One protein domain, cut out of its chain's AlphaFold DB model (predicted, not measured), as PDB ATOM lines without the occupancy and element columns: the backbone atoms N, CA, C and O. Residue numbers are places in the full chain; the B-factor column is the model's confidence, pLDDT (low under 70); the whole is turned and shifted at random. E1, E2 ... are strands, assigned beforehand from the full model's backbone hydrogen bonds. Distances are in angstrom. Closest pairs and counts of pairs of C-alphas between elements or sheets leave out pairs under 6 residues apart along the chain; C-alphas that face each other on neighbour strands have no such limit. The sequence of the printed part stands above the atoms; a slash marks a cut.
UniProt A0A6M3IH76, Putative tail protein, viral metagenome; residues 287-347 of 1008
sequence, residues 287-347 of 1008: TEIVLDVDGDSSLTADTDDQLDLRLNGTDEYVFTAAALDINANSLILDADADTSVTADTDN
ATOM      1  N   THR A 287      -7.429  12.274 -14.969       72.12
ATOM      2  CA  THR A 287      -7.241  11.040 -14.189       72.12
ATOM      3  C   THR A 287      -6.861   9.882 -15.110       72.12
ATOM      4  O   THR A 287      -7.496   9.670 -16.143       72.12
ATOM      5  N   GLU A 288      -5.861   9.112 -14.697       80.62
ATOM      6  CA  GLU A 288      -5.306   7.955 -15.402       80.62
ATOM      7  C   GLU A 288      -6.334   6.838 -15.679       80.62
ATOM      8  O   GLU A 288      -7.123   6.450 -14.811       80.62
ATOM      9  N   ILE A 289      -6.297   6.286 -16.895       85.06
ATOM     10  CA  ILE A 289      -7.009   5.062 -17.275       85.06
ATOM     11  C   ILE A 289      -6.063   3.881 -17.059       85.06
ATOM     12  O   ILE A 289      -5.175   3.643 -17.873       85.06
ATOM     13  N   VAL A 290      -6.286   3.104 -15.999       79.44
ATOM     14  CA  VAL A 290      -5.678   1.772 -15.847       79.44
ATOM     15  C   VAL A 290      -6.348   0.799 -16.821       79.44
ATOM     16  O   VAL A 290      -7.581   0.734 -16.880       79.44
ATOM     17  N   LEU A 291      -5.547   0.068 -17.602       80.88
ATOM     18  CA  LEU A 291      -6.024  -0.802 -18.688       80.88
ATOM     19  C   LEU A 291      -6.021  -2.298 -18.329       80.88
ATOM     20  O   LEU A 291      -6.732  -3.076 -18.970       80.88
ATOM     21  N   ASP A 292      -5.261  -2.696 -17.308       74.94
ATOM     22  CA  ASP A 292      -5.130  -4.072 -16.818       74.94
ATOM     23  C   ASP A 292      -5.566  -4.220 -15.339       74.94
ATOM     24  O   ASP A 292      -6.444  -3.498 -14.860       74.94
ATOM     25  N   VAL A 293      -5.060  -5.244 -14.643       72.81
ATOM     26  CA  VAL A 293      -5.410  -5.585 -13.249       72.81
ATOM     27  C   VAL A 293      -4.316  -5.154 -12.264       72.81
ATOM     28  O   VAL A 293      -4.593  -4.965 -11.078       72.81
ATOM     29  N   ASP A 294      -3.094  -5.011 -12.762       76.62
ATOM     30  CA  ASP A 294      -1.857  -4.758 -12.035       76.62
ATOM     31  C   ASP A 294      -1.648  -3.251 -11.816       76.62
ATOM     32  O   ASP A 294      -1.159  -2.835 -10.763       76.62
ATOM     33  N   GLY A 295      -2.087  -2.436 -12.782       77.56
ATOM     34  CA  GLY A 295      -1.912  -0.988 -12.804       77.56
ATOM     35  C   GLY A 295      -0.615  -0.528 -13.468       77.56
ATOM     36  O   GLY A 295      -0.214   0.608 -13.228       77.56
ATOM     37  N   ASP A 296       0.053  -1.383 -14.251       78.06
ATOM     38  CA  ASP A 296       1.341  -1.069 -14.885       78.06
ATOM     39  C   ASP A 296       1.252  -0.791 -16.399       78.06
ATOM     40  O   ASP A 296       2.167  -0.157 -16.938       78.06
ATOM     41  N   SER A 297       0.132  -1.141 -17.050       87.31
ATOM     42  CA  SER A 297      -0.293  -0.572 -18.335       87.31
ATOM     43  C   SER A 297      -1.421   0.448 -18.139       87.31
ATOM     44  O   SER A 297      -2.539   0.117 -17.718       87.31
ATOM     45  N   SER A 298      -1.162   1.706 -18.493       84.94
ATOM     46  CA  SER A 298      -2.129   2.796 -18.337       84.94
ATOM     47  C   SER A 298      -1.982   3.884 -19.404       84.94
ATOM     48  O   SER A 298      -0.987   3.967 -20.128       84.94
ATOM     49  N   LEU A 299      -3.019   4.713 -19.519       86.06
ATOM     50  CA  LEU A 299      -3.056   5.887 -20.386       86.06
ATOM     51  C   LEU A 299      -3.369   7.121 -19.538       86.06
ATOM     52  O   LEU A 299      -4.401   7.150 -18.859       86.06
ATOM     53  N   THR A 300      -2.519   8.145 -19.596       79.94
ATOM     54  CA  THR A 300      -2.756   9.412 -18.892       79.94
ATOM     55  C   THR A 300      -2.501  10.628 -19.781       79.94
ATOM     56  O   THR A 300      -1.758  10.575 -20.756       79.94
ATOM     57  N   ALA A 301      -3.170  11.723 -19.434       76.00
ATOM     58  CA  ALA A 301      -2.997  13.058 -19.990       76.00
ATOM     59  C   ALA A 301      -3.229  14.034 -18.826       76.00
ATOM     60  O   ALA A 301      -4.302  14.622 -18.683       76.00
ATOM     61  N   ASP A 302      -2.266  14.076 -17.900       70.00
ATOM     62  CA  ASP A 302      -2.348  14.872 -16.664       70.00
ATOM     63  C   ASP A 302      -1.975  16.355 -16.872       70.00
ATOM     64  O   ASP A 302      -2.188  17.201 -15.997       70.00
ATOM     65  N   THR A 303      -1.472  16.664 -18.066       69.69
ATOM     66  CA  THR A 303      -1.030  17.968 -18.544       69.69
ATOM     67  C   THR A 303      -1.597  18.231 -19.944       69.69
ATOM     68  O   THR A 303      -1.856  17.307 -20.713       69.69
ATOM     69  N   ASP A 304      -1.850  19.504 -20.264       62.97
ATOM     70  CA  ASP A 304      -2.384  19.904 -21.576       62.97
ATOM     71  C   ASP A 304      -1.359  19.608 -22.691       62.97
ATOM     72  O   ASP A 304      -0.154  19.758 -22.485       62.97
ATOM     73  N   ASP A 305      -1.843  19.221 -23.874       67.25
ATOM     74  CA  ASP A 305      -1.053  18.881 -25.074       67.25
ATOM     75  C   ASP A 305      -0.077  17.673 -24.974       67.25
ATOM     76  O   ASP A 305       0.686  17.444 -25.921       67.25
ATOM     77  N   GLN A 306      -0.129  16.859 -23.906       74.38
ATOM     78  CA  GLN A 306       0.665  15.625 -23.746       74.38
ATOM     79  C   GLN A 306      -0.216  14.383 -23.481       74.38
ATOM     80  O   GLN A 306      -1.178  14.433 -22.716       74.38
ATOM     81  N   LEU A 307       0.119  13.258 -24.123       81.69
ATOM     82  CA  LEU A 307      -0.492  11.944 -23.901       81.69
ATOM     83  C   LEU A 307       0.601  10.898 -23.654       81.69
ATOM     84  O   LEU A 307       1.398  10.611 -24.554       81.69
ATOM     85  N   ASP A 308       0.583  10.302 -22.465       78.88
ATOM     86  CA  ASP A 308       1.572   9.325 -22.015       78.88
ATOM     87  C   ASP A 308       0.989   7.910 -22.021       78.88
ATOM     88  O   ASP A 308      -0.060   7.632 -21.425       78.88
ATOM     89  N   LEU A 309       1.702   7.003 -22.690       84.88
ATOM     90  CA  LEU A 309       1.435   5.569 -22.682       84.88
ATOM     91  C   LEU A 309       2.421   4.885 -21.736       84.88
ATOM     92  O   LEU A 309       3.616   4.785 -22.031       84.88
ATOM     93  N   ARG A 310       1.903   4.398 -20.606       79.31
ATOM     94  CA  ARG A 310       2.670   3.612 -19.640       79.31
ATOM     95  C   ARG A 310       2.556   2.134 -19.956       79.31
ATOM     96  O   ARG A 310       1.457   1.626 -20.174       79.31
ATOM     97  N   LEU A 311       3.698   1.461 -19.928       76.69
ATOM     98  CA  LEU A 311       3.829   0.010 -20.005       76.69
ATOM     99  C   LEU A 311       4.853  -0.423 -18.953       76.69
ATOM    100  O   LEU A 311       5.876   0.245 -18.778       76.69
ATOM    101  N   ASN A 312       4.580  -1.515 -18.228       75.38
ATOM    102  CA  ASN A 312       5.461  -2.038 -17.172       75.38
ATOM    103  C   ASN A 312       5.875  -0.947 -16.140       75.38
ATOM    104  O   ASN A 312       6.974  -0.961 -15.584       75.38
ATOM    105  N   GLY A 313       4.997   0.035 -15.892       68.19
ATOM    106  CA  GLY A 313       5.200   1.095 -14.899       68.19
ATOM    107  C   GLY A 313       6.155   2.231 -15.297       68.19
ATOM    108  O   GLY A 313       6.615   2.954 -14.411       68.19
ATOM    109  N   THR A 314       6.458   2.410 -16.587       66.50
ATOM    110  CA  THR A 314       7.270   3.533 -17.104       66.50
ATOM    111  C   THR A 314       6.603   4.240 -18.281       66.50
ATOM    112  O   THR A 314       5.972   3.586 -19.108       66.50
ATOM    113  N   ASP A 315       6.777   5.563 -18.374       68.00
ATOM    114  CA  ASP A 315       6.332   6.394 -19.504       68.00
ATOM    115  C   ASP A 315       7.209   6.105 -20.745       68.00
ATOM    116  O   ASP A 315       8.264   6.709 -20.933       68.00
ATOM    117  N   GLU A 316       6.824   5.115 -21.560       67.31
ATOM    118  CA  GLU A 316       7.674   4.601 -22.652       67.31
ATOM    119  C   GLU A 316       7.516   5.402 -23.957       67.31
ATOM    120  O   GLU A 316       8.493   5.596 -24.680       67.31
ATOM    121  N   TYR A 317       6.309   5.917 -24.234       70.44
ATOM    122  CA  TYR A 317       6.015   6.722 -25.428       70.44
ATOM    123  C   TYR A 317       5.235   7.984 -25.067       70.44
ATOM    124  O   TYR A 317       4.113   7.905 -24.558       70.44
ATOM    125  N   VAL A 318       5.822   9.139 -25.392       70.81
ATOM    126  CA  VAL A 318       5.254  10.466 -25.131       70.81
ATOM    127  C   VAL A 318       4.800  11.088 -26.449       70.81
ATOM    128  O   VAL A 318       5.607  11.373 -27.340       70.81
ATOM    129  N   PHE A 319       3.496  11.335 -26.569       71.19
ATOM    130  CA  PHE A 319       2.916  12.052 -27.701       71.19
ATOM    131  C   PHE A 319       2.609  13.490 -27.288       71.19
ATOM    132  O   PHE A 319       1.622  13.748 -26.601       71.19
ATOM    133  N   THR A 320       3.439  14.434 -27.734       65.62
ATOM    134  CA  THR A 320       3.150  15.871 -27.600       65.62
ATOM    135  C   THR A 320       2.410  16.387 -28.833       65.62
ATOM    136  O   THR A 320       2.524  15.821 -29.923       65.62
ATOM    137  N   ALA A 321       1.727  17.528 -28.720       57.19
ATOM    138  CA  ALA A 321       1.075  18.191 -29.858       57.19
ATOM    139  C   ALA A 321       2.021  18.616 -31.014       57.19
ATOM    140  O   ALA A 321       1.537  19.041 -32.066       57.19
ATOM    141  N   ALA A 322       3.349  18.517 -30.850       55.44
ATOM    142  CA  ALA A 322       4.344  18.920 -31.851       55.44
ATOM    143  C   ALA A 322       5.297  17.797 -32.310       55.44
ATOM    144  O   ALA A 322       5.809  17.867 -33.428       55.44
ATOM    145  N   ALA A 323       5.553  16.786 -31.474       61.16
ATOM    146  CA  ALA A 323       6.508  15.712 -31.747       61.16
ATOM    147  C   ALA A 323       6.156  14.402 -31.017       61.16
ATOM    148  O   ALA A 323       5.646  14.416 -29.894       61.16
ATOM    149  N   LEU A 324       6.505  13.282 -31.654       73.00
ATOM    150  CA  LEU A 324       6.736  12.005 -30.982       73.00
ATOM    151  C   LEU A 324       8.141  12.054 -30.375       73.00
ATOM    152  O   LEU A 324       9.106  12.197 -31.129       73.00
ATOM    153  N   ASP A 325       8.248  11.935 -29.053       69.88
ATOM    154  CA  ASP A 325       9.532  11.756 -28.374       69.88
ATOM    155  C   ASP A 325       9.714  10.280 -27.985       69.88
ATOM    156  O   ASP A 325       8.764   9.594 -27.604       69.88
ATOM    157  N   ILE A 326      10.948   9.800 -28.118       73.50
ATOM    158  CA  ILE A 326      11.377   8.427 -27.821       73.50
ATOM    159  C   ILE A 326      12.454   8.384 -26.723       73.50
ATOM    160  O   ILE A 326      13.020   7.325 -26.472       73.50
ATOM    161  N   ASN A 327      12.748   9.515 -26.064       66.44
ATOM    162  CA  ASN A 327      13.576   9.605 -24.852       66.44
ATOM    163  C   ASN A 327      14.925   8.855 -24.942       66.44
ATOM    164  O   ASN A 327      15.312   8.120 -24.035       66.44
ATOM    165  N   ALA A 328      15.645   9.055 -26.052       66.38
ATOM    166  CA  ALA A 328      16.924   8.410 -26.394       66.38
ATOM    167  C   ALA A 328      16.898   6.875 -26.599       66.38
ATOM    168  O   ALA A 328      17.956   6.275 -26.804       66.38
ATOM    169  N   ASN A 329      15.722   6.238 -26.634       73.06
ATOM    170  CA  ASN A 329      15.570   4.862 -27.118       73.06
ATOM    171  C   ASN A 329      15.680   4.790 -28.656       73.06
ATOM    172  O   ASN A 329      15.564   5.793 -29.362       73.06
ATOM    173  N   SER A 330      15.879   3.582 -29.190       81.38
ATOM    174  CA  SER A 330      15.894   3.325 -30.635       81.38
ATOM    175  C   SER A 330      14.487   3.308 -31.229       81.38
ATOM    176  O   SER A 330      13.667   2.472 -30.849       81.38
ATOM    177  N   LEU A 331      14.232   4.129 -32.253       85.25
ATOM    178  CA  LEU A 331      13.097   3.903 -33.146       85.25
ATOM    179  C   LEU A 331      13.441   2.738 -34.079       85.25
ATOM    180  O   LEU A 331      14.218   2.906 -35.021       85.25
ATOM    181  N   ILE A 332      12.868   1.567 -33.807       81.12
ATOM    182  CA  ILE A 332      12.947   0.395 -34.685       81.12
ATOM    183  C   ILE A 332      12.092   0.631 -35.937       81.12
ATOM    184  O   ILE A 332      10.954   1.091 -35.831       81.12
ATOM    185  N   LEU A 333      12.641   0.331 -37.120       81.19
ATOM    186  CA  LEU A 333      11.981   0.571 -38.412       81.19
ATOM    187  C   LEU A 333      11.570  -0.706 -39.167       81.19
ATOM    188  O   LEU A 333      10.837  -0.612 -40.153       81.19
ATOM    189  N   ASP A 334      12.012  -1.878 -38.712       78.69
ATOM    190  CA  ASP A 334      11.772  -3.188 -39.329       78.69
ATOM    191  C   ASP A 334      11.168  -4.204 -38.329       78.69
ATOM    192  O   ASP A 334      10.539  -3.823 -37.340       78.69
ATOM    193  N   ALA A 335      11.265  -5.504 -38.634       79.00
ATOM    194  CA  ALA A 335      10.720  -6.590 -37.810       79.00
ATOM    195  C   ALA A 335      11.797  -7.371 -37.027       79.00
ATOM    196  O   ALA A 335      11.467  -8.098 -36.088       79.00
ATOM    197  N   ASP A 336      13.058  -7.236 -37.435       81.12
ATOM    198  CA  ASP A 336      14.255  -7.908 -36.922       81.12
ATOM    199  C   ASP A 336      14.927  -7.094 -35.796       81.12
ATOM    200  O   ASP A 336      15.632  -7.655 -34.954       81.12
ATOM    201  N   ALA A 337      14.643  -5.787 -35.763       80.81
ATOM    202  CA  ALA A 337      15.170  -4.762 -34.871       80.81
ATOM    203  C   ALA A 337      16.658  -4.408 -35.061       80.81
ATOM    204  O   ALA A 337      17.310  -3.990 -34.099       80.81
ATOM    205  N   ASP A 338      17.193  -4.523 -36.284       81.25
ATOM    206  CA  ASP A 338      18.559  -4.093 -36.615       81.25
ATOM    207  C   ASP A 338      18.648  -2.857 -37.542       81.25
ATOM    208  O   ASP A 338      19.649  -2.136 -37.478       81.25
ATOM    209  N   THR A 339      17.578  -2.480 -38.256       86.38
ATOM    210  CA  THR A 339      17.379  -1.108 -38.765       86.38
ATOM    211  C   THR A 339      16.735  -0.224 -37.702       86.38
ATOM    212  O   THR A 339      15.572  -0.404 -37.320       86.38
ATOM    213  N   SER A 340      17.461   0.794 -37.238       85.44
ATOM    214  CA  SER A 340      16.931   1.741 -36.252       85.44
ATOM    215  C   SER A 340      17.540   3.137 -36.336       85.44
ATOM    216  O   SER A 340      18.624   3.339 -36.884       85.44
ATOM    217  N   VAL A 341      16.824   4.116 -35.779       86.94
ATOM    218  CA  VAL A 341      17.299   5.497 -35.629       86.94
ATOM    219  C   VAL A 341      17.406   5.842 -34.148       86.94
ATOM    220  O   VAL A 341      16.452   5.645 -33.394       86.94
ATOM    221  N   THR A 342      18.551   6.386 -33.748       78.75
ATOM    222  CA  THR A 342      18.819   6.905 -32.402       78.75
ATOM    223  C   THR A 342      19.317   8.348 -32.460       78.75
ATOM    224  O   THR A 342      19.917   8.797 -33.438       78.75
ATOM    225  N   ALA A 343      19.072   9.085 -31.379       75.19
ATOM    226  CA  ALA A 343      19.620  10.416 -31.133       75.19
ATOM    227  C   ALA A 343      20.022  10.506 -29.652       75.19
ATOM    228  O   ALA A 343      19.412  11.218 -28.860       75.19
ATOM    229  N   ASP A 344      21.009   9.692 -29.263       67.81
ATOM    230  CA  ASP A 344      21.474   9.553 -27.873       67.81
ATOM    231  C   ASP A 344      22.288  10.761 -27.373       67.81
ATOM    232  O   ASP A 344      22.526  10.921 -26.174       67.81
ATOM    233  N   THR A 345      22.725  11.614 -28.302       62.19
ATOM    234  CA  THR A 345      23.626  12.738 -28.076       62.19
ATOM    235  C   THR A 345      23.217  13.947 -28.919       62.19
ATOM    236  O   THR A 345      22.789  13.838 -30.065       62.19
ATOM    237  N   ASP A 346      23.368  15.138 -28.338       57.97
ATOM    238  CA  ASP A 346      22.761  16.408 -28.774       57.97
ATOM    239  C   ASP A 346      23.140  16.908 -30.185       57.97
ATOM    240  O   ASP A 346      22.492  17.810 -30.715       57.97
ATOM    241  N   ASN A 347      24.175  16.332 -30.799       71.00
ATOM    242  CA  ASN A 347      24.684  16.705 -32.121       71.00
ATOM    243  C   ASN A 347      24.761  15.522 -33.109       71.00
ATOM    244  O   ASN A 347      25.387  15.656 -34.165       71.00
TER     245      ASN A 347
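What this domain is: This is residues 287 to 347 of the 1008 residues of the protein "Putative tail protein" of viral metagenome (UniProt A0A6M3IH76). With little regular structure, the domain is a loose strip: a small antiparallel sheet, E1 - E2 - E3, then residues 321 to 339 leading to E4, set apart. Short antiparallel pairings add residues 289 to 290 beside E1, 324 to 325 beside E3 and 331 to 332 beside E4. The 61 printed residues include four named strands, 22 residues, and no named helix: class all strand. The whole is loose, radius of gyration of the C-alphas 13.8 A, spans 36 by 27 by 17 A.

How they stand to each other: E1, residues 298 to 300, E2, 306 to 311, and E3, 314 to 320, form a meander, each strand the antiparallel neighbour of the one before. In hairpin E1 and E2, at 167 degrees, N 308 and O 300 are 2.9 A apart. In hairpin E2 and E3, at 155 degrees, N 307 and O 319 are 2.9 A apart. E4, residues 340 to 345, pairs with no named strand and is apart from E1, E2 and E3.

Where its parts are: E1, 6.7 A long, begins at C-alpha 298 (-2.129, 2.796, -18.337). E2 measures 16.4 A, E3 16.7 A. E4, 15.3 A, ends at C-alpha 345 (23.626, 12.738, -28.076).

The domain as a whole: The farthest C-alphas, Val 293 and Asn 347, are 41.9 A apart. The printed part has no cut; E3 to E4 is a long link. Mean pLDDT of the printed part is 74.7, with 17 residues under 70, among them 320 to 323.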